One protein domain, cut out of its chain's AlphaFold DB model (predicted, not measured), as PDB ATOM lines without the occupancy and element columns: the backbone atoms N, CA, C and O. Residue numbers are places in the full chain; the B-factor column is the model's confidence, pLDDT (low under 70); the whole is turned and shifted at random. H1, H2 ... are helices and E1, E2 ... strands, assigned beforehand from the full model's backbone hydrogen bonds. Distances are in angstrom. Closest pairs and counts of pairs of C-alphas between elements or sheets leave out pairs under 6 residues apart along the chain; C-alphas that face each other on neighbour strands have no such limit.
ATOM      1  N   ILE A   5     -23.339 -23.175 -17.222       51.34
ATOM      2  CA  ILE A   5     -24.356 -23.611 -16.261       51.34
ATOM      3  C   ILE A   5     -24.059 -25.071 -15.937       51.34
ATOM      4  O   ILE A   5     -23.863 -25.893 -16.836       51.34
ATOM      5  N   ILE A   6     -23.990 -25.364 -14.642       58.38
ATOM      6  CA  ILE A   6     -23.866 -26.717 -14.121       58.38
ATOM      7  C   ILE A   6     -25.263 -27.135 -13.677       58.38
ATOM      8  O   ILE A   6     -25.776 -26.634 -12.678       58.38
ATOM      9  N   GLU A   7     -25.889 -28.025 -14.442       59.34
ATOM     10  CA  GLU A   7     -27.136 -28.661 -14.032       59.34
ATOM     11  C   GLU A   7     -26.807 -29.885 -13.182       59.34
ATOM     12  O   GLU A   7     -26.043 -30.762 -13.591       59.34
ATOM     13  N   TYR A   8     -27.392 -29.933 -11.992       61.25
ATOM     14  CA  TYR A   8     -27.304 -31.074 -11.097       61.25
ATOM     15  C   TYR A   8     -28.642 -31.810 -11.116       61.25
ATOM     16  O   TYR A   8     -29.667 -31.253 -10.721       61.25
ATOM     17  N   ILE A   9     -28.636 -33.048 -11.604       72.19
ATOM     18  CA  ILE A   9     -29.833 -33.866 -11.792       72.19
ATOM     19  C   ILE A   9     -29.736 -35.073 -10.861       72.19
ATOM     20  O   ILE A   9     -28.722 -35.767 -10.844       72.19
ATOM     21  N   ILE A  10     -30.798 -35.323 -10.097       68.38
ATOM     22  CA  ILE A  10     -30.982 -36.566  -9.344       68.38
ATOM     23  C   ILE A  10     -32.037 -37.374 -10.095       68.38
ATOM     24  O   ILE A  10     -33.141 -36.871 -10.322       68.38
ATOM     25  N   ASP A  11     -31.698 -38.585 -10.527       74.88
ATOM     26  CA  ASP A  11     -32.663 -39.453 -11.196       74.88
ATOM     27  C   ASP A  11     -33.614 -40.145 -10.199       74.88
ATOM     28  O   ASP A  11     -33.512 -39.994  -8.980       74.88
ATOM     29  N   LYS A  12     -34.582 -40.910 -10.718       73.44
ATOM     30  CA  LYS A  12     -35.588 -41.595  -9.888       73.44
ATOM     31  C   LYS A  12     -34.993 -42.656  -8.950       73.44
ATOM     32  O   LYS A  12     -35.672 -43.045  -8.005       73.44
ATOM     33  N   ASN A  13     -33.763 -43.104  -9.206       80.56
ATOM     34  CA  ASN A  13     -33.045 -44.088  -8.401       80.56
ATOM     35  C   ASN A  13     -32.135 -43.423  -7.353       80.56
ATOM     36  O   ASN A  13     -31.579 -44.112  -6.502       80.56
ATOM     37  N   GLY A  14     -32.022 -42.090  -7.373       75.81
ATOM     38  CA  GLY A  14     -31.171 -41.320  -6.470       75.81
ATOM     39  C   GLY A  14     -29.762 -41.068  -7.009       75.81
ATOM     40  O   GLY A  14     -28.955 -40.459  -6.298       75.81
ATOM     41  N   ASP A  15     -29.465 -41.476  -8.247       80.19
ATOM     42  CA  ASP A  15     -28.151 -41.276  -8.846       80.19
ATOM     43  C   ASP A  15     -27.969 -39.817  -9.269       80.19
ATOM     44  O   ASP A  15     -28.843 -39.174  -9.861       80.19
ATOM     45  N   LYS A  16     -26.801 -39.275  -8.921       76.25
ATOM     46  CA  LYS A  16     -26.453 -37.861  -9.077       76.25
ATOM     47  C   LYS A  16     -25.629 -37.679 -10.344       76.25
ATOM     48  O   LYS A  16     -24.490 -38.133 -10.405       76.25
ATOM     49  N   ASN A  17     -26.177 -36.962 -11.317       71.50
ATOM     50  CA  ASN A  17     -25.515 -36.657 -12.579       71.50
ATOM     51  C   ASN A  17     -25.317 -35.147 -12.728       71.50
ATOM     52  O   ASN A  17     -26.216 -34.355 -12.440       71.50
ATOM     53  N   MET A  18     -24.136 -34.746 -13.198       66.31
ATOM     54  CA  MET A  18     -23.792 -33.344 -13.418       66.31
ATOM     55  C   MET A  18     -23.603 -33.100 -14.915       66.31
ATOM     56  O   MET A  18     -22.717 -33.693 -15.529       66.31
ATOM     57  N   ILE A  19     -24.431 -32.240 -15.510       70.31
ATOM     58  CA  ILE A  19     -24.344 -31.894 -16.934       70.31
ATOM     59  C   ILE A  19     -23.849 -30.455 -17.047       70.31
ATOM     60  O   ILE A  19     -24.534 -29.510 -16.658       70.31
ATOM     61  N   GLY A  20     -22.648 -30.285 -17.595       59.91
ATOM     62  CA  GLY A  20     -22.155 -28.978 -18.014       59.91
ATOM     63  C   GLY A  20     -22.636 -28.679 -19.430       59.91
ATOM     64  O   GLY A  20     -22.267 -29.398 -20.357       59.91
ATOM     65  N   ARG A  21     -23.432 -27.620 -19.618       61.88
ATOM     66  CA  ARG A  21     -23.760 -27.110 -20.962       61.88
ATOM     67  C   ARG A  21     -22.993 -25.815 -21.220       61.88
ATOM     68  O   ARG A  21     -23.072 -24.876 -20.425       61.88
ATOM     69  N   ASN A  22     -22.267 -25.764 -22.336       60.78
ATOM     70  CA  ASN A  22     -21.718 -24.516 -22.863       60.78
ATOM     71  C   ASN A  22     -22.871 -23.713 -23.480       60.78
ATOM     72  O   ASN A  22     -23.653 -24.262 -24.253       60.78
ATOM     73  N   PHE A  23     -23.004 -22.435 -23.115       61.69
ATOM     74  CA  PHE A  23     -24.130 -21.596 -23.553       61.69
ATOM     75  C   PHE A  23     -23.927 -21.003 -24.956       61.69
ATOM     76  O   PHE A  23     -24.890 -20.607 -25.603       61.69
ATOM     77  N   LEU A  24     -22.678 -20.920 -25.417       63.22
ATOM     78  CA  LEU A  24     -22.293 -20.251 -26.656       63.22
ATOM     79  C   LEU A  24     -21.392 -21.176 -27.468       63.22
ATOM     80  O   LEU A  24     -20.508 -21.834 -26.914       63.22
ATOM     81  N   SER A  25     -21.616 -21.234 -28.779       74.50
ATOM     82  CA  SER A  25     -20.641 -21.830 -29.690       74.50
ATOM     83  C   SER A  25     -19.411 -20.919 -29.808       74.50
ATOM     84  O   SER A  25     -19.495 -19.719 -29.545       74.50
ATOM     85  N   THR A  26     -18.272 -21.445 -30.271       77.44
ATOM     86  CA  THR A  26     -17.083 -20.618 -30.569       77.44
ATOM     87  C   THR A  26     -17.415 -19.467 -31.529       77.44
ATOM     88  O   THR A  26     -16.883 -18.370 -31.391       77.44
ATOM     89  N   GLN A  27     -18.336 -19.688 -32.474       78.62
ATOM     90  CA  GLN A  27     -18.802 -18.657 -33.402       78.62
ATOM     91  C   GLN A  27     -19.584 -17.541 -32.689       78.62
ATOM     92  O   GLN A  27     -19.395 -16.365 -33.011       78.62
ATOM     93  N   ASP A  28     -20.424 -17.885 -31.707       76.12
ATOM     94  CA  ASP A  28     -21.175 -16.902 -30.917       76.12
ATOM     95  C   ASP A  28     -20.254 -16.106 -29.983       76.12
ATOM     96  O   ASP A  28     -20.431 -14.897 -29.822       76.12
ATOM     97  N   GLU A  29     -19.232 -16.746 -29.405       76.00
ATOM     98  CA  GLU A  29     -18.199 -16.061 -28.616       76.00
ATOM     99  C   GLU A  29     -17.424 -15.044 -29.463       76.00
ATOM    100  O   GLU A  29     -17.222 -13.899 -29.042       76.00
ATOM    101  N   ASP A  30     -17.048 -15.426 -30.684       81.62
ATOM    102  CA  ASP A  30     -16.379 -14.543 -31.638       81.62
ATOM    103  C   ASP A  30     -17.272 -13.369 -32.056       81.62
ATOM    104  O   ASP A  30     -16.814 -12.223 -32.147       81.62
ATOM    105  N   MET A  31     -18.562 -13.629 -32.279       81.81
ATOM    106  CA  MET A  31     -19.539 -12.595 -32.603       81.81
ATOM    107  C   MET A  31     -19.713 -11.613 -31.439       81.81
ATOM    108  O   MET A  31     -19.619 -10.401 -31.644       81.81
ATOM    109  N   LEU A  32     -19.886 -12.109 -30.212       82.31
ATOM    110  CA  LEU A  32     -19.985 -11.275 -29.014       82.31
ATOM    111  C   LEU A  32     -18.711 -10.457 -28.799       82.31
ATOM    112  O   LEU A  32     -18.791  -9.259 -28.534       82.31
ATOM    113  N   SER A  33     -17.536 -11.061 -28.976       81.12
ATOM    114  CA  SER A  33     -16.244 -10.371 -28.893       81.12
ATOM    115  C   SER A  33     -16.160  -9.204 -29.881       81.12
ATOM    116  O   SER A  33     -15.759  -8.098 -29.504       81.12
ATOM    117  N   LYS A  34     -16.605  -9.398 -31.132       84.44
ATOM    118  CA  LYS A  34     -16.686  -8.322 -32.135       84.44
ATOM    119  C   LYS A  34     -17.651  -7.217 -31.702       84.44
ATOM    120  O   LYS A  34     -17.273  -6.047 -31.738       84.44
ATOM    121  N   VAL A  35     -18.849  -7.569 -31.228       84.62
ATOM    122  CA  VAL A  35     -19.846  -6.599 -30.737       84.62
ATOM    123  C   VAL A  35     -19.294  -5.778 -29.568       84.62
ATOM    124  O   VAL A  35     -19.362  -4.548 -29.596       84.62
ATOM    125  N   TYR A  36     -18.678  -6.425 -28.574       82.88
ATOM    126  CA  TYR A  36     -18.066  -5.747 -27.430       82.88
ATOM    127  C   TYR A  36     -16.936  -4.806 -27.846       82.88
ATOM    128  O   TYR A  36     -16.855  -3.688 -27.333       82.88
ATOM    129  N   LYS A  37     -16.078  -5.220 -28.787       85.44
ATOM    130  CA  LYS A  37     -15.003  -4.367 -29.316       85.44
ATOM    131  C   LYS A  37     -15.567  -3.110 -29.977       85.44
ATOM    132  O   LYS A  37     -15.123  -2.011 -29.647       85.44
ATOM    133  N   THR A  38     -16.567  -3.249 -30.846       85.12
ATOM    134  CA  THR A  38     -17.216  -2.106 -31.508       85.12
ATOM    135  C   THR A  38     -17.891  -1.182 -30.496       85.12
ATOM    136  O   THR A  38     -17.683   0.032 -30.529       85.12
ATOM    137  N   PHE A  39     -18.638  -1.743 -29.542       86.75
ATOM    138  CA  PHE A  39     -19.282  -0.965 -28.486       86.75
ATOM    139  C   PHE A  39     -18.261  -0.191 -27.643       86.75
ATOM    140  O   PHE A  39     -18.433   1.002 -27.402       86.75
ATOM    141  N   SER A  40     -17.164  -0.844 -27.250       87.00
ATOM    142  CA  SER A  40     -16.081  -0.226 -26.483       87.00
ATOM    143  C   SER A  40     -15.452   0.954 -27.231       87.00
ATOM    144  O   SER A  40     -15.244   2.013 -26.645       87.00
ATOM    145  N   LYS A  41     -15.216   0.833 -28.543       88.00
ATOM    146  CA  LYS A  41     -14.676   1.925 -29.374       88.00
ATOM    147  C   LYS A  41     -15.602   3.143 -29.421       88.00
ATOM    148  O   LYS A  41     -15.159   4.269 -29.169       88.00
ATOM    149  N   ILE A  42     -16.894   2.919 -29.665       87.88
ATOM    150  CA  ILE A  42     -17.905   3.986 -29.663       87.88
ATOM    151  C   ILE A  42     -17.984   4.637 -28.278       87.88
ATOM    152  O   ILE A  42     -17.984   5.862 -28.167       87.88
ATOM    153  N   ASN A  43     -18.008   3.829 -27.218       91.00
ATOM    154  CA  ASN A  43     -18.057   4.319 -25.846       91.00
ATOM    155  C   ASN A  43     -16.827   5.169 -25.495       91.00
ATOM    156  O   ASN A  43     -16.975   6.275 -24.986       91.00
ATOM    157  N   ASN A  44     -15.625   4.709 -25.848       91.81
ATOM    158  CA  ASN A  44     -14.388   5.462 -25.637       91.81
ATOM    159  C   ASN A  44     -14.412   6.808 -26.371       91.81
ATOM    160  O   ASN A  44     -14.037   7.826 -25.803       91.81
ATOM    161  N   THR A  45     -14.918   6.840 -27.604       94.25
ATOM    162  CA  THR A  45     -15.051   8.085 -28.379       94.25
ATOM    163  C   THR A  45     -15.999   9.076 -27.699       94.25
ATOM    164  O   THR A  45     -15.695  10.264 -27.604       94.25
ATOM    165  N   LYS A  46     -17.121   8.586 -27.153       94.62
ATOM    166  CA  LYS A  46     -18.057   9.401 -26.362       94.62
ATOM    167  C   LYS A  46     -17.425   9.921 -25.072       94.62
ATOM    168  O   LYS A  46     -17.650  11.075 -24.723       94.62
ATOM    169  N   ILE A  47     -16.635   9.097 -24.382       96.19
ATOM    170  CA  ILE A  47     -15.911   9.506 -23.172       96.19
ATOM    171  C   ILE A  47     -14.943  10.644 -23.499       96.19
ATOM    172  O   ILE A  47     -14.980  11.671 -22.825       96.19
ATOM    173  N   VAL A  48     -14.140  10.512 -24.560       97.06
ATOM    174  CA  VAL A  48     -13.207  11.573 -24.971       97.06
ATOM    175  C   VAL A  48     -13.967  12.849 -25.345       97.06
ATOM    176  O   VAL A  48     -13.584  13.927 -24.908       97.06
ATOM    177  N   TYR A  49     -15.091  12.755 -26.062       97.50
ATOM    178  CA  TYR A  49     -15.928  13.928 -26.343       97.50
ATOM    179  C   TYR A  49     -16.444  14.613 -25.065       97.50
ATOM    180  O   TYR A  49     -16.445  15.840 -24.967       97.50
ATOM    181  N   SER A  50     -16.854  13.840 -24.058       97.81
ATOM    182  CA  SER A  50     -17.220  14.399 -22.754       97.81
ATOM    183  C   SER A  50     -16.035  15.098 -22.087       97.81
ATOM    184  O   SER A  50     -16.203  16.214 -21.607       97.81
ATOM    185  N   MET A  51     -14.832  14.517 -22.142       98.00
ATOM    186  CA  MET A  51     -13.614  15.156 -21.632       98.00
ATOM    187  C   MET A  51     -13.315  16.481 -22.345       98.00
ATOM    188  O   MET A  51     -12.933  17.437 -21.676       98.00
ATOM    189  N   VAL A  52     -13.535  16.583 -23.663       97.75
ATOM    190  CA  VAL A  52     -13.397  17.853 -24.403       97.75
ATOM    191  C   VAL A  52     -14.292  18.933 -23.803       97.75
ATOM    192  O   VAL A  52     -13.829  20.046 -23.560       97.75
ATOM    193  N   LYS A  53     -15.564  18.608 -23.543       97.75
ATOM    194  CA  LYS A  53     -16.527  19.561 -22.977       97.75
ATOM    195  C   LYS A  53     -16.151  19.988 -21.560       97.75
ATOM    196  O   LYS A  53     -16.199  21.180 -21.274       97.75
ATOM    197  N   GLU A  54     -15.757  19.047 -20.704       98.12
ATOM    198  CA  GLU A  54     -15.343  19.371 -19.334       98.12
ATOM    199  C   GLU A  54     -14.080  20.242 -19.328       98.12
ATOM    200  O   GLU A  54     -14.064  21.277 -18.676       98.12
ATOM    201  N   ASN A  55     -13.070  19.928 -20.146       97.75
ATOM    202  CA  ASN A  55     -11.857  20.749 -20.229       97.75
ATOM    203  C   ASN A  55     -12.126  22.148 -20.807       97.75
ATOM    204  O   ASN A  55     -11.513  23.124 -20.378       97.75
ATOM    205  N   ALA A  56     -13.055  22.270 -21.763       95.94
ATOM    206  CA  ALA A  56     -13.490  23.574 -22.262       95.94
ATOM    207  C   ALA A  56     -14.160  24.394 -21.154       95.94
ATOM    208  O   ALA A  56     -13.871  25.578 -20.991       95.94
ATOM    209  N   LYS A  57     -15.037  23.756 -20.374       96.06
ATOM    210  CA  LYS A  57     -15.715  24.377 -19.240       96.06
ATOM    211  C   LYS A  57     -14.717  24.821 -18.171       96.06
ATOM    212  O   LYS A  57     -14.762  25.978 -17.774       96.06
ATOM    213  N   GLU A  58     -13.791  23.956 -17.763       95.44
ATOM    214  CA  GLU A  58     -12.739  24.279 -16.788       95.44
ATOM    215  C   GLU A  58     -11.878  25.465 -17.243       95.44
ATOM    216  O   GLU A  58     -11.617  26.377 -16.459       95.44
ATOM    217  N   LEU A  59     -11.489  25.498 -18.523       92.62
ATOM    218  CA  LEU A  59     -10.751  26.620 -19.103       92.62
ATOM    219  C   LEU A  59     -11.547  27.929 -19.021       92.62
ATOM    220  O   LEU A  59     -11.005  28.951 -18.602       92.62
ATOM    221  N   LEU A  60     -12.822  27.906 -19.417       89.56
ATOM    222  CA  LEU A  60     -13.688  29.088 -19.393       89.56
ATOM    223  C   LEU A  60     -13.962  29.566 -17.964       89.56
ATOM    224  O   LEU A  60     -13.906  30.766 -17.701       89.56
ATOM    225  N   GLU A  61     -14.211  28.645 -17.035       90.31
ATOM    226  CA  GLU A  61     -14.398  28.957 -15.618       90.31
ATOM    227  C   GLU A  61     -13.137  29.554 -14.996       90.31
ATOM    228  O   GLU A  61     -13.239  30.494 -14.208       90.31
ATOM    229  N   TYR A  62     -11.957  29.038 -15.350       87.94
ATOM    230  CA  TYR A  62     -10.693  29.587 -14.873       87.94
ATOM    231  C   TYR A  62     -10.458  30.995 -15.426       87.94
ATOM    232  O   TYR A  62     -10.203  31.915 -14.652       87.94
ATOM    233  N   ILE A  63     -10.620  31.190 -16.742       82.88
ATOM    234  CA  ILE A  63     -10.467  32.503 -17.389       82.88
ATOM    235  C   ILE A  63     -11.456  33.530 -16.816       82.88
ATOM    236  O   ILE A  63     -11.092  34.688 -16.628       82.88
ATOM    237  N   GLY A  64     -12.687  33.114 -16.504       79.31
ATOM    238  CA  GLY A  64     -13.715  33.983 -15.928       79.31
ATOM    239  C   GLY A  64     -13.470  34.404 -14.473       79.31
ATOM    240  O   GLY A  64     -14.148  35.308 -13.996       79.31
ATOM    241  N   LYS A  65     -12.525  33.766 -13.769       80.06
ATOM    242  CA  LYS A  65     -12.183  34.033 -12.356       80.06
ATOM    243  C   LYS A  65     -10.794  34.646 -12.173       80.06
ATOM    244  O   LYS A  65     -10.278  34.682 -11.055       80.06
ATOM    245  N   LEU A  66     -10.150  35.063 -13.258       75.38
ATOM    246  CA  LEU A  66      -8.863  35.741 -13.175       75.38
ATOM    247  C   LEU A  66      -9.091  37.094 -12.492       75.38
ATOM    248  O   LEU A  66      -9.665  37.971 -13.109       75.38
ATOM    249  N   ASN A  67      -8.685  37.264 -11.234       65.69
ATOM    250  CA  ASN A  67      -8.866  38.512 -10.478       65.69
ATOM    251  C   ASN A  67      -7.514  38.944  -9.917       65.69
ATOM    252  O   ASN A  67      -6.995  38.188  -9.107       65.69
ATOM    253  N   ASP A  68      -6.955  40.095 -10.320       62.53
ATOM    254  CA  ASP A  68      -5.716  40.718  -9.787       62.53
ATOM    255  C   ASP A  68      -4.596  39.746  -9.332       62.53
ATOM    256  O   ASP A  68      -3.822  40.030  -8.419       62.53
ATOM    257  N   GLN A  69      -4.507  38.565  -9.952       66.12
ATOM    258  CA  GLN A  69      -3.554  37.528  -9.576       66.12
ATOM    259  C   GLN A  69      -2.194  37.864 -10.181       66.12
ATOM    260  O   GLN A  69      -2.106  38.512 -11.229       66.12
ATOM    261  N   GLU A  70      -1.119  37.376  -9.559       69.75
ATOM    262  CA  GLU A  70       0.210  37.497 -10.152       69.75
ATOM    263  C   GLU A  70       0.225  36.913 -11.571       69.75
ATOM    264  O   GLU A  70      -0.210  35.787 -11.824       69.75
ATOM    265  N   GLN A  71       0.760  37.691 -12.515       72.19
ATOM    266  CA  GLN A  71       0.773  37.361 -13.940       72.19
ATOM    267  C   GLN A  71       1.422  35.997 -14.240       72.19
ATOM    268  O   GLN A  71       1.039  35.338 -15.209       72.19
ATOM    269  N   SER A  72       2.403  35.586 -13.434       71.38
ATOM    270  CA  SER A  72       3.091  34.292 -13.506       71.38
ATOM    271  C   SER A  72       2.143  33.118 -13.247       71.38
ATOM    272  O   SER A  72       2.118  32.176 -14.041       71.38
ATOM    273  N   GLU A  73       1.330  33.200 -12.193       78.00
ATOM    274  CA  GLU A  73       0.364  32.162 -11.827       78.00
ATOM    275  C   GLU A  73      -0.757  32.069 -12.866       78.00
ATOM    276  O   GLU A  73      -1.080  30.977 -13.340       78.00
ATOM    277  N   VAL A  74      -1.266  33.221 -13.319       78.50
ATOM    278  CA  VAL A  74      -2.256  33.290 -14.406       78.50
ATOM    279  C   VAL A  74      -1.725  32.614 -15.667       78.50
ATOM    280  O   VAL A  74      -2.397  31.770 -16.257       78.50
ATOM    281  N   ASN A  75      -0.491  32.928 -16.066       81.81
ATOM    282  CA  ASN A  75       0.122  32.328 -17.246       81.81
ATOM    283  C   ASN A  75       0.252  30.808 -17.112       81.81
ATOM    284  O   ASN A  75      -0.082  30.084 -18.051       81.81
ATOM    285  N   TYR A  76       0.734  30.314 -15.973       87.75
ATOM    286  CA  TYR A  76       0.918  28.882 -15.751       87.75
ATOM    287  C   TYR A  76      -0.412  28.121 -15.835       87.75
ATOM    288  O   TYR A  76      -0.556  27.180 -16.621       87.75
ATOM    289  N   GLN A  77      -1.406  28.559 -15.066       90.81
ATOM    290  CA  GLN A  77      -2.698  27.891 -14.967       90.81
ATOM    291  C   GLN A  77      -3.489  27.988 -16.276       90.81
ATOM    292  O   GLN A  77      -3.999  26.973 -16.751       90.81
ATOM    293  N   SER A  78      -3.537  29.167 -16.913       89.69
ATOM    294  CA  SER A  78      -4.231  29.337 -18.195       89.69
ATOM    295  C   SER A  78      -3.631  28.443 -19.277       89.69
ATOM    296  O   SER A  78      -4.378  27.810 -20.022       89.69
ATOM    297  N   ASN A  79      -2.298  28.339 -19.348       92.75
ATOM    298  CA  ASN A  79      -1.658  27.418 -20.283       92.75
ATOM    299  C   ASN A  79      -1.988  25.961 -19.954       92.75
ATOM    300  O   ASN A  79      -2.285  25.208 -20.875       92.75
ATOM    301  N   ARG A  80      -1.996  25.553 -18.678       95.19
ATOM    302  CA  ARG A  80      -2.344  24.173 -18.302       95.19
ATOM    303  C   ARG A  80      -3.754  23.797 -18.761       95.19
ATOM    304  O   ARG A  80      -3.920  22.768 -19.412       95.19
ATOM    305  N   TYR A  81      -4.751  24.637 -18.480       95.38
ATOM    306  CA  TYR A  81      -6.129  24.383 -18.915       95.38
ATOM    307  C   TYR A  81      -6.270  24.406 -20.440       95.38
ATOM    308  O   TYR A  81      -6.913  23.525 -21.012       95.38
ATOM    309  N   LEU A  82      -5.627  25.364 -21.117       94.81
ATOM    310  CA  LEU A  82      -5.665  25.447 -22.576       94.81
ATOM    311  C   LEU A  82      -5.034  24.209 -23.222       94.81
ATOM    312  O   LEU A  82      -5.616  23.629 -24.134       94.81
ATOM    313  N   LEU A  83      -3.872  23.771 -22.736       95.56
ATOM    314  CA  LEU A  83      -3.196  22.577 -23.238       95.56
ATOM    315  C   LEU A  83      -4.045  21.322 -23.056       95.56
ATOM    316  O   LEU A  83      -4.152  20.535 -23.995       95.56
ATOM    317  N   ASN A  84      -4.679  21.154 -21.895       96.50
ATOM    318  CA  ASN A  84      -5.553  20.009 -21.652       96.50
ATOM    319  C   ASN A  84      -6.749  20.005 -22.614       96.50
ATOM    320  O   ASN A  84      -7.046  18.978 -23.227       96.50
ATOM    321  N   TYR A  85      -7.384  21.162 -22.823       97.50
ATOM    322  CA  TYR A  85      -8.470  21.298 -23.792       97.50
ATOM    323  C   TYR A  85      -8.021  20.958 -25.223       97.50
ATOM    324  O   TYR A  85      -8.649  20.126 -25.882       97.50
ATOM    325  N   LEU A  86      -6.906  21.534 -25.688       96.62
ATOM    326  CA  LEU A  86      -6.363  21.279 -27.028       96.62
ATOM    327  C   LEU A  86      -5.977  19.805 -27.221       96.62
ATOM    328  O   LEU A  86      -6.234  19.230 -28.283       96.62
ATOM    329  N   ALA A  87      -5.395  19.177 -26.197       95.88
ATOM    330  CA  ALA A  87      -5.030  17.765 -26.221       95.88
ATOM    331  C   ALA A  87      -6.266  16.862 -26.330       95.88
ATOM    332  O   ALA A  87      -6.290  15.960 -27.168       95.88
ATOM    333  N   MET A  88      -7.312  17.122 -25.539       97.31
ATOM    334  CA  MET A  88      -8.552  16.342 -25.597       97.31
ATOM    335  C   MET A  88      -9.293  16.543 -26.919       97.31
ATOM    336  O   MET A  88      -9.783  15.571 -27.496       97.31
ATOM    337  N   ALA A  89      -9.344  17.775 -27.435       96.38
ATOM    338  CA  ALA A  89      -9.966  18.062 -28.727       96.38
ATOM    339  C   ALA A  89      -9.260  17.304 -29.859       96.38
ATOM    340  O   ALA A  89      -9.913  16.692 -30.707       96.38
ATOM    341  N   ARG A  90      -7.920  17.271 -29.832       95.69
ATOM    342  CA  ARG A  90      -7.134  16.500 -30.795       95.69
ATOM    343  C   ARG A  90      -7.388  14.999 -30.667       95.69
ATOM    344  O   ARG A  90      -7.654  14.356 -31.677       95.69
ATOM    345  N   LEU A  91      -7.348  14.467 -29.445       96.56
ATOM    346  CA  LEU A  91      -7.589  13.049 -29.184       96.56
ATOM    347  C   LEU A  91      -8.973  12.608 -29.676       96.56
ATOM    348  O   LEU A  91      -9.108  11.516 -30.221       96.56
ATOM    349  N   PHE A  92      -9.995  13.453 -29.521       97.12
ATOM    350  CA  PHE A  92     -11.330  13.178 -30.045       97.12
ATOM    351  C   PHE A  92     -11.317  13.020 -31.570       97.12
ATOM    352  O   PHE A  92     -11.805  12.013 -32.081       97.12
ATOM    353  N   ILE A  93     -10.727  13.983 -32.287       96.00
ATOM    354  CA  ILE A  93     -10.636  13.952 -33.754       96.00
ATOM    355  C   ILE A  93      -9.846  12.722 -34.218       96.00
ATOM    356  O   ILE A  93     -10.314  12.003 -35.100       96.00
ATOM    357  N   ASP A  94      -8.701  12.440 -33.587       95.31
ATOM    358  CA  ASP A  94      -7.862  11.280 -33.909       95.31
ATOM    359  C   ASP A  94      -8.615   9.963 -33.693       95.31
ATOM    360  O   ASP A  94      -8.553   9.066 -34.533       95.31
ATOM    361  N   ARG A  95      -9.389   9.850 -32.607       94.75
ATOM    362  CA  ARG A  95     -10.170   8.645 -32.308       94.75
ATOM    363  C   ARG A  95     -11.306   8.426 -33.304       94.75
ATOM    364  O   ARG A  95     -11.596   7.286 -33.660       94.75
ATOM    365  N   VAL A  96     -11.957   9.500 -33.748       95.12
ATOM    366  CA  VAL A  96     -12.967   9.418 -34.813       95.12
ATOM    367  C   VAL A  96     -12.311   8.977 -36.122       95.12
ATOM    368  O   VAL A  96     -12.828   8.068 -36.767       95.12
ATOM    369  N   GLU A  97     -11.159   9.552 -36.480       95.62
ATOM    370  CA  GLU A  97     -10.416   9.168 -37.686       95.62
ATOM    371  C   GLU A  97      -9.990   7.695 -37.652       95.62
ATOM    372  O   GLU A  97     -10.205   6.976 -38.626       95.62
ATOM    373  N   GLU A  98      -9.440   7.233 -36.526       93.00
ATOM    374  CA  GLU A  98      -9.025   5.844 -36.310       93.00
ATOM    375  C   GLU A  98     -10.205   4.880 -36.474       93.00
ATOM    376  O   GLU A  98     -10.122   3.932 -37.252       93.00
ATOM    377  N   ASN A  99     -11.337   5.159 -35.818       91.69
ATOM    378  CA  ASN A  99     -12.527   4.315 -35.935       91.69
ATOM    379  C   ASN A  99     -13.023   4.223 -37.385       91.69
ATOM    380  O   ASN A  99     -13.489   3.165 -37.804       91.69
ATOM    381  N   ILE A 100     -12.948   5.309 -38.160       93.44
ATOM    382  CA  ILE A 100     -13.324   5.281 -39.578       93.44
ATOM    383  C   ILE A 100     -12.294   4.469 -40.374       93.44
ATOM    384  O   ILE A 100     -12.678   3.579 -41.125       93.44
ATOM    385  N   ALA A 101     -10.997   4.714 -40.181       92.69
ATOM    386  CA  ALA A 101      -9.923   4.046 -40.919       92.69
ATOM    387  C   ALA A 101      -9.827   2.531 -40.653       92.69
ATOM    388  O   ALA A 101      -9.344   1.786 -41.502       92.69
ATOM    389  N   GLU A 102     -10.276   2.058 -39.488       90.19
ATOM    390  CA  GLU A 102     -10.339   0.626 -39.176       90.19
ATOM    391  C   GLU A 102     -11.493  -0.101 -39.882       90.19
ATOM    392  O   GLU A 102     -11.398  -1.303 -40.126       90.19
ATOM    393  N   ASN A 103     -12.592   0.599 -40.177       88.38
ATOM    394  CA  ASN A 103     -13.785   0.008 -40.797       88.38
ATOM    395  C   ASN A 103     -13.858   0.276 -42.305       88.38
ATOM    396  O   ASN A 103     -14.543  -0.447 -43.028       88.38
ATOM    397  N   TYR A 104     -13.142   1.293 -42.782       93.62
ATOM    398  CA  TYR A 104     -13.192   1.760 -44.157       93.62
ATOM    399  C   TYR A 104     -11.795   2.075 -44.696       93.62
ATOM    400  O   TYR A 104     -10.913   2.549 -43.984       93.62
ATOM    401  N   THR A 105     -11.589   1.857 -45.995       93.25
ATOM    402  CA  THR A 105     -10.323   2.219 -46.646       93.25
ATOM    403  C   THR A 105     -10.195   3.738 -46.792       93.25
ATOM    404  O   THR A 105     -11.189   4.465 -46.790       93.25
ATOM    405  N   LYS A 106      -8.976   4.247 -47.009       92.56
ATOM    406  CA  LYS A 106      -8.740   5.690 -47.217       92.56
ATOM    407  C   LYS A 106      -9.430   6.273 -48.463       92.56
ATOM    408  O   LYS A 106      -9.599   7.483 -48.545       92.56
ATOM    409  N   ASN A 107      -9.843   5.421 -49.404       94.69
ATOM    410  CA  ASN A 107     -10.574   5.813 -50.614       94.69
ATOM    411  C   ASN A 107     -12.100   5.675 -50.462       94.69
ATOM    412  O   ASN A 107     -12.834   5.932 -51.413       94.69
ATOM    413  N   SER A 108     -12.581   5.235 -49.297       97.19
ATOM    414  CA  SER A 108     -14.011   5.145 -48.998       97.19
ATOM    415  C   SER A 108     -14.668   6.524 -48.942       97.19
ATOM    416  O   SER A 108     -14.025   7.534 -48.631       97.19
ATOM    417  N   VAL A 109     -15.975   6.563 -49.204       97.44
ATOM    418  CA  VAL A 109     -16.767   7.796 -49.121       97.44
ATOM    419  C   VAL A 109     -16.763   8.333 -47.688       97.44
ATOM    420  O   VAL A 109     -16.661   9.539 -47.487       97.44
ATOM    421  N   GLU A 110     -16.799   7.453 -46.692       96.75
ATOM    422  CA  GLU A 110     -16.790   7.769 -45.265       96.75
ATOM    423  C   GLU A 110     -15.498   8.477 -44.847       96.75
ATOM    424  O   GLU A 110     -15.549   9.560 -44.257       96.75
ATOM    425  N   TYR A 111     -14.339   7.908 -45.198       96.94
ATOM    426  CA  TYR A 111     -13.045   8.505 -44.864       96.94
ATOM    427  C   TYR A 111     -12.841   9.837 -45.597       96.94
ATOM    428  O   TYR A 111     -12.467  10.834 -44.978       96.94
ATOM    429  N   ILE A 112     -13.159   9.894 -46.896       97.81
ATOM    430  CA  ILE A 112     -13.056  11.127 -47.690       97.81
ATOM    431  C   ILE A 112     -13.969  12.222 -47.123       97.81
ATOM    432  O   ILE A 112     -13.534  13.366 -46.981       97.81
ATOM    433  N   ASN A 113     -15.214  11.891 -46.770       97.75
ATOM    434  CA  ASN A 113     -16.148  12.849 -46.185       97.75
ATOM    435  C   ASN A 113     -15.650  13.371 -44.837       97.75
ATOM    436  O   ASN A 113     -15.719  14.573 -44.599       97.75
ATOM    437  N   PHE A 114     -15.082  12.516 -43.984       97.38
ATOM    438  CA  PHE A 114     -14.495  12.955 -42.718       97.38
ATOM    439  C   PHE A 114     -13.327  13.939 -42.912       97.38
ATOM    440  O   PHE A 114     -13.274  14.984 -42.253       97.38
ATOM    441  N   LYS A 115     -12.412  13.665 -43.854       97.31
ATOM    442  CA  LYS A 115     -11.319  14.603 -44.169       97.31
ATOM    443  C   LYS A 115     -11.844  15.918 -44.747       97.31
ATOM    444  O   LYS A 115     -11.359  16.976 -44.362       97.31
ATOM    445  N   LYS A 116     -12.865  15.872 -45.609       97.38
ATOM    446  CA  LYS A 116     -13.518  17.084 -46.131       97.38
ATOM    447  C   LYS A 116     -14.180  17.901 -45.026       97.38
ATOM    448  O   LYS A 116     -14.002  19.108 -45.004       97.38
ATOM    449  N   LEU A 117     -14.895  17.266 -44.096       96.44
ATOM    450  CA  LEU A 117     -15.529  17.955 -42.968       96.44
ATOM    451  C   LEU A 117     -14.495  18.691 -42.111       96.44
ATOM    452  O   LEU A 117     -14.642  19.879 -41.863       96.44
ATOM    453  N   THR A 118     -13.422  18.006 -41.709       95.44
ATOM    454  CA  THR A 118     -12.363  18.624 -40.890       95.44
ATOM    455  C   THR A 118     -11.614  19.737 -41.628       95.44
ATOM    456  O   THR A 118     -11.320  20.764 -41.022       95.44
ATOM    457  N   SER A 119     -11.361  19.581 -42.933       96.88
ATOM    458  CA  SER A 119     -10.785  20.646 -43.769       96.88
ATOM    459  C   SER A 119     -11.719  21.850 -43.875       96.88
ATOM    460  O   SER A 119     -11.291  22.976 -43.652       96.88
ATOM    461  N   ASN A 120     -13.004  21.616 -44.151       97.56
ATOM    462  CA  ASN A 120     -13.991  22.682 -44.269       97.56
ATOM    463  C   ASN A 120     -14.104  23.475 -42.967       97.56
ATOM    464  O   ASN A 120     -14.106  24.696 -43.027       97.56
ATOM    465  N   GLU A 121     -14.135  22.817 -41.802       96.12
ATOM    466  CA  GLU A 121     -14.144  23.510 -40.505       96.12
ATOM    467  C   GLU A 121     -12.900  24.388 -40.309       96.12
ATOM    468  O   GLU A 121     -13.012  25.513 -39.822       96.12
ATOM    469  N   TYR A 122     -11.721  23.921 -40.730       95.19
ATOM    470  CA  TYR A 122     -10.503  24.735 -40.700       95.19
ATOM    471  C   TYR A 122     -10.616  25.982 -41.583       95.19
ATOM    472  O   TYR A 122     -10.212  27.073 -41.173       95.19
ATOM    473  N   ASP A 123     -11.205  25.853 -42.767       96.69
ATOM    474  CA  ASP A 123     -11.335  26.964 -43.707       96.69
ATOM    475  C   ASP A 123     -12.439  27.950 -43.278       96.69
ATOM    476  O   ASP A 123     -12.224  29.168 -43.260       96.69
ATOM    477  N   SER A 124     -13.601  27.443 -42.854       97.19
ATOM    478  CA  SER A 124     -14.801  28.243 -42.587       97.19
ATOM    479  C   SER A 124     -14.917  28.772 -41.158       97.19
ATOM    480  O   SER A 124     -15.572  29.793 -40.948       97.19
ATOM    481  N   SER A 125     -14.308  28.117 -40.164       97.06
ATOM    482  CA  SER A 125     -14.423  28.504 -38.753       97.06
ATOM    483  C   SER A 125     -13.125  29.116 -38.235       97.06
ATOM    484  O   SER A 125     -12.124  28.433 -38.011       97.06
ATOM    485  N   PHE A 126     -13.155  30.426 -37.968       94.62
ATOM    486  CA  PHE A 126     -12.033  31.124 -37.330       94.62
ATOM    487  C   PHE A 126     -11.624  30.455 -36.012       94.62
ATOM    488  O   PHE A 126     -10.437  30.248 -35.778       94.62
ATOM    489  N   THR A 127     -12.597  30.102 -35.167       92.44
ATOM    490  CA  THR A 127     -12.339  29.484 -33.862       92.44
ATOM    491  C   THR A 127     -11.676  28.122 -34.021       92.44
ATOM    492  O   THR A 127     -10.699  27.843 -33.332       92.44
ATOM    493  N   TYR A 128     -12.156  27.292 -34.954       94.44
ATOM    494  CA  TYR A 128     -11.541  25.993 -35.224       94.44
ATOM    495  C   TYR A 128     -10.089  26.160 -35.682       94.44
ATOM    496  O   TYR A 128      -9.185  25.551 -35.111       94.44
ATOM    497  N   ARG A 129      -9.855  27.039 -36.665       94.75
ATOM    498  CA  ARG A 129      -8.516  27.344 -37.181       94.75
ATOM    499  C   ARG A 129      -7.580  27.867 -36.100       94.75
ATOM    500  O   ARG A 129      -6.462  27.385 -35.976       94.75
ATOM    501  N   LEU A 130      -8.049  28.801 -35.274       93.19
ATOM    502  CA  LEU A 130      -7.278  29.332 -34.153       93.19
ATOM    503  C   LEU A 130      -6.846  28.216 -33.193       93.19
ATOM    504  O   LEU A 130      -5.676  28.153 -32.827       93.19
ATOM    505  N   LEU A 131      -7.764  27.332 -32.794       93.75
ATOM    506  CA  LEU A 131      -7.451  26.219 -31.893       93.75
ATOM    507  C   LEU A 131      -6.484  25.218 -32.535       93.75
ATOM    508  O   LEU A 131      -5.580  24.723 -31.861       93.75
ATOM    509  N   TRP A 132      -6.636  24.953 -33.832       93.81
ATOM    510  CA  TRP A 132      -5.715  24.112 -34.592       93.81
ATOM    511  C   TRP A 132      -4.299  24.699 -34.622       93.81
ATOM    512  O   TRP A 132      -3.335  24.004 -34.293       93.81
ATOM    513  N   ASP A 133      -4.171  25.985 -34.953       93.56
ATOM    514  CA  ASP A 133      -2.885  26.683 -35.000       93.56
ATOM    515  C   ASP A 133      -2.239  26.749 -33.612       93.56
ATOM    516  O   ASP A 133      -1.044  26.490 -33.474       93.56
ATOM    517  N   LEU A 134      -3.024  27.040 -32.566       93.94
ATOM    518  CA  LEU A 134      -2.551  27.040 -31.181       93.94
ATOM    519  C   LEU A 134      -2.039  25.660 -30.775       93.94
ATOM    520  O   LEU A 134      -0.958  25.563 -30.208       93.94
ATOM    521  N   ARG A 135      -2.766  24.589 -31.105       92.69
ATOM    522  CA  ARG A 135      -2.329  23.209 -30.854       92.69
ATOM    523  C   ARG A 135      -1.022  22.887 -31.574       92.69
ATOM    524  O   ARG A 135      -0.154  22.248 -30.993       92.69
ATOM    525  N   ASN A 136      -0.867  23.300 -32.829       91.75
ATOM    526  CA  ASN A 136       0.385  23.067 -33.555       91.75
ATOM    527  C   ASN A 136       1.534  23.875 -32.950       91.75
ATOM    528  O   ASN A 136       2.635  23.352 -32.788       91.75
ATOM    529  N   TYR A 137       1.262  25.117 -32.549       93.12
ATOM    530  CA  TYR A 137       2.230  25.951 -31.854       93.12
ATOM    531  C   TYR A 137       2.686  25.313 -30.533       93.12
ATOM    532  O   TYR A 137       3.885  25.212 -30.275       93.12
ATOM    533  N   THR A 138       1.744  24.824 -29.724       91.38
ATOM    534  CA  THR A 138       2.048  24.248 -28.410       91.38
ATOM    535  C   THR A 138       2.852  22.962 -28.486       91.38
ATOM    536  O   THR A 138       3.701  22.719 -27.632       91.38
ATOM    537  N   GLN A 139       2.606  22.139 -29.503       88.25
ATOM    538  CA  GLN A 139       3.299  20.865 -29.664       88.25
ATOM    539  C   GLN A 139       4.715  20.997 -30.216       88.25
ATOM    540  O   GLN A 139       5.551  20.142 -29.933       88.25
ATOM    541  N   HIS A 140       4.977  22.026 -31.020       88.19
ATOM    542  CA  HIS A 140       6.236  22.135 -31.757       88.19
ATOM    543  C   HIS A 140       7.122  23.300 -31.309       88.19
ATOM    544  O   HIS A 140       8.309  23.286 -31.623       88.19
ATOM    545  N   TYR A 141       6.583  24.287 -30.583       88.75
ATOM    546  CA  TYR A 141       7.298  25.534 -30.302       88.75
ATOM    547  C   TYR A 141       7.297  25.911 -28.818       88.75
ATOM    548  O   TYR A 141       8.341  25.825 -28.174       88.75
ATOM    549  N   ALA A 142       6.169  26.373 -28.265       89.94
ATOM    550  CA  ALA A 142       6.131  26.922 -26.907       89.94
ATOM    551  C   ALA A 142       4.712  27.007 -26.322       89.94
ATOM    552  O   ALA A 142       3.712  26.785 -27.002       89.94
ATOM    553  N   LEU A 143       4.620  27.403 -25.049       90.38
ATOM    554  CA  LEU A 143       3.349  27.745 -24.411       90.38
ATOM    555  C   LEU A 143       2.712  28.977 -25.084       90.38
ATOM    556  O   LEU A 143       3.423  29.949 -25.335       90.38
ATOM    557  N   PRO A 144       1.400  28.965 -25.378       90.12
ATOM    558  CA  PRO A 144       0.758  30.006 -26.172       90.12
ATOM    559  C   PRO A 144       0.398  31.261 -25.375       90.12
ATOM    560  O   PRO A 144       0.465  32.342 -25.940       90.12
ATOM    561  N   ILE A 145      -0.000  31.164 -24.102       89.00
ATOM    562  CA  ILE A 145      -0.468  32.319 -23.314       89.00
ATOM    563  C   ILE A 145       0.711  32.963 -22.579       89.00
ATOM    564  O   ILE A 145       1.425  32.289 -21.836       89.00
ATOM    565  N   HIS A 146       0.892  34.277 -22.744       86.12
ATOM    566  CA  HIS A 146       2.032  35.003 -22.157       86.12
ATOM    567  C   HIS A 146       1.651  36.185 -21.272       86.12
ATOM    568  O   HIS A 146       2.452  36.629 -20.446       86.12
ATOM    569  N   ARG A 147       0.469  36.757 -21.485       82.56
ATOM    570  CA  ARG A 147       0.010  37.913 -20.724       82.56
ATOM    571  C   ARG A 147      -1.503  37.924 -20.663       82.56
ATOM    572  O   ARG A 147      -2.181  37.553 -21.621       82.56
ATOM    573  N   TYR A 148      -1.999  38.448 -19.557       82.00
ATOM    574  CA  TYR A 148      -3.401  38.692 -19.315       82.00
ATOM    575  C   TYR A 148      -3.597  40.147 -18.892       82.00
ATOM    576  O   TYR A 148      -2.749  40.720 -18.216       82.00
ATOM    577  N   LYS A 149      -4.681  40.782 -19.332       80.69
ATOM    578  CA  LYS A 149      -5.068  42.114 -18.862       80.69
ATOM    579  C   LYS A 149      -6.571  42.180 -18.687       80.69
ATOM    580  O   LYS A 149      -7.294  41.922 -19.646       80.69
ATOM    581  N   GLN A 150      -7.007  42.613 -17.515       79.31
ATOM    582  CA  GLN A 150      -8.370  43.071 -17.300       79.31
ATOM    583  C   GLN A 150      -8.423  44.584 -17.240       79.31
ATOM    584  O   GLN A 150      -7.467  45.233 -16.820       79.31
ATOM    585  N   PHE A 151      -9.527  45.136 -17.712       81.94
ATOM    586  CA  PHE A 151      -9.847  46.547 -17.567       81.94
ATOM    587  C   PHE A 151     -11.359  46.718 -17.664       81.94
ATOM    588  O   PHE A 151     -12.042  45.890 -18.268       81.94
ATOM    589  N   ILE A 152     -11.862  47.785 -17.064       84.94
ATOM    590  CA  ILE A 152     -13.242  48.227 -17.225       84.94
ATOM    591  C   ILE A 152     -13.219  49.333 -18.287       84.94
ATOM    592  O   ILE A 152     -12.300  50.157 -18.279       84.94
ATOM    593  N   ASP A 153     -14.128  49.290 -19.260       88.81
ATOM    594  CA  ASP A 153     -14.247  50.361 -20.256       88.81
ATOM    595  C   ASP A 153     -15.093  51.539 -19.745       88.81
ATOM    596  O   ASP A 153     -15.621  51.517 -18.637       88.81
ATOM    597  N   GLU A 154     -15.216  52.589 -20.558       91.25
ATOM    598  CA  GLU A 154     -15.996  53.792 -20.227       91.25
ATOM    599  C   GLU A 154     -17.499  53.511 -20.023       91.25
ATOM    600  O   GLU A 154     -18.209  54.343 -19.465       91.25
ATOM    601  N   GLU A 155     -17.988  52.341 -20.449       93.62
ATOM    602  CA  GLU A 155     -19.370  51.883 -20.283       93.62
ATOM    603  C   GLU A 155     -19.533  50.918 -19.090       93.62
ATOM    604  O   GLU A 155     -20.541  50.211 -19.006       93.62
ATOM    605  N   GLU A 156     -18.556  50.859 -18.177       88.19
ATOM    606  CA  GLU A 156     -18.530  49.955 -17.015       88.19
ATOM    607  C   GLU A 156     -18.549  48.457 -17.394       88.19
ATOM    608  O   GLU A 156     -18.944  47.589 -16.606       88.19
ATOM    609  N   LYS A 157     -18.106  48.102 -18.610       85.31
ATOM    610  CA  LYS A 157     -17.995  46.699 -19.035       85.31
ATOM    611  C   LYS A 157     -16.638  46.136 -18.660       85.31
ATOM    612  O   LYS A 157     -15.596  46.706 -18.973       85.31
ATOM    613  N   HIS A 158     -16.642  44.948 -18.068       79.88
ATOM    614  CA  HIS A 158     -15.422  44.206 -17.769       79.88
ATOM    615  C   HIS A 158     -14.868  43.533 -19.029       79.88
ATOM    616  O   HIS A 158     -15.508  42.667 -19.628       79.88
ATOM    617  N   HIS A 159     -13.637  43.879 -19.398       81.12
ATOM    618  CA  HIS A 159     -12.911  43.283 -20.515       81.12
ATOM    619  C   HIS A 159     -11.775  42.401 -20.029       81.12
ATOM    620  O   HIS A 159     -11.046  42.751 -19.105       81.12
ATOM    621  N   SER A 160     -11.569  41.285 -20.726       78.44
ATOM    622  CA  SER A 160     -10.434  40.381 -20.537       78.44
ATOM    623  C   SER A 160      -9.656  40.253 -21.844       78.44
ATOM    624  O   SER A 160     -10.196  39.812 -22.856       78.44
ATOM    625  N   LYS A 161      -8.375  40.621 -21.835       84.12
ATOM    626  CA  LYS A 161      -7.450  40.461 -22.964       84.12
ATOM    627  C   LYS A 161      -6.417  39.393 -22.637       84.12
ATOM    628  O   LYS A 161      -5.627  39.556 -21.711       84.12
ATOM    629  N   ILE A 162      -6.395  38.334 -23.439       82.44
ATOM    630  CA  ILE A 162      -5.384  37.276 -23.380       82.44
ATOM    631  C   ILE A 162      -4.460  37.455 -24.583       82.44
ATOM    632  O   ILE A 162      -4.915  37.476 -25.726       82.44
ATOM    633  N   TYR A 163      -3.164  37.593 -24.326       85.31
ATOM    634  CA  TYR A 163      -2.150  37.717 -25.367       85.31
ATOM    635  C   TYR A 163      -1.549  36.343 -25.625       85.31
ATOM    636  O   TYR A 163      -0.972  35.733 -24.716       85.31
ATOM    637  N   MET A 164      -1.703  35.878 -26.863       87.75
ATOM    638  CA  MET A 164      -1.283  34.550 -27.287       87.75
ATOM    639  C   MET A 164      -0.292  34.612 -28.442       87.75
ATOM    640  O   MET A 164      -0.473  35.405 -29.367       87.75
ATOM    641  N   SER A 165       0.711  33.739 -28.409       86.00
ATOM    642  CA  SER A 165       1.560  33.454 -29.564       86.00
ATOM    643  C   SER A 165       1.016  32.265 -30.343       86.00
ATOM    644  O   SER A 165       0.555  31.278 -29.771       86.00
TER     645      SER A 165
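This is residues 5 to 165 of the 169 residues of an uncharacterized protein of Macrococcus caseolyticus (UniProt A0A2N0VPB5). A long, two-helix hairpin, H1 and H2, makes the body of a thin rod, with a two-stranded hairpin at each end: E1 and E2 before the start of H1, E3 and E4 near the other end, by the start of H2. H3 folds back from the end of H2, and H4 crosses H2, closing a loose triangle of H2, H3 and H4. The printed part has 161 residues, with the order E1 E2 H1 H2 H3 H4 E3 E4, two antiparallel sheets, E1 - E2 and E3 - E4, and a mixed class of helices and strands. It is extended, with a radius of gyration of the C-alphas of 26.9 A and spans of 99 by 43 by 31 A.

E3, residues 145 to 152, and E4, residues 158 to 164, form an antiparallel hairpin at 163 degrees; N 149 and O 161 are 2.8 A apart, within hydrogen-bond range. The hub is H2, residues 71 to 103; its closest C-alpha to E3 is that of Asn 79, 5.9 A from that of Ile 145. H1, residues 26 to 63, touches H2 in a helical hairpin, opposite ways at a shallow tilt of 25 degrees, closest at the C-alphas of Asn 55 and Tyr 85, 4.9 A. H3, residues 109 to 124, touches H2 with residues 110 to 114 alone, opposite ways at a shallow tilt of 27 degrees; this too is a helical hairpin, closest at the C-alphas of Ile 100 and Tyr 111, 6.2 A. H4, residues 126 to 140, touches H2 about perpendicular at 79 degrees, closest at the C-alphas of Leu 86 and Arg 135, 5.9 A. H3 and H4 touch only at the corner, closest at the C-alphas of Tyr 122 and Arg 129, 4.8 A. E1, residues 5 to 10, and E2, residues 16 to 21, form an antiparallel hairpin at 157 degrees, with N 9 and O 17 2.9 A apart, within hydrogen-bond range. E1 and H1 are apart. In H1, H3 and H4 every O i to N i+4 pair is within hydrogen-bond range; in H2, 28 of 29 are.

E1 begins at C-alpha 5, (-24.356, -23.611, -16.261), and is 16.1 A long; E2 is 16.3 A. H1 runs 55.1 A from C-alpha 26, (-17.083, -20.618, -30.569). H2 is 48.3 A, H3 21.6 A, H4 21.1 A, E3 21.3 A and E4 19.6 A, ending at C-alpha 164, (-1.283, 34.550, -27.287).

The C-alphas of Asn 13 and Glu 154, the two farthest apart, are 100.1 A apart. Residues 25 to 31, of which 26 to 31 belong to H1, stand free. The printed part has no cut and no long link. Mean pLDDT of the printed part is 86.8; residues 5 to 8, 10, 18, 20 to 24 and 67 to 70 are under 70.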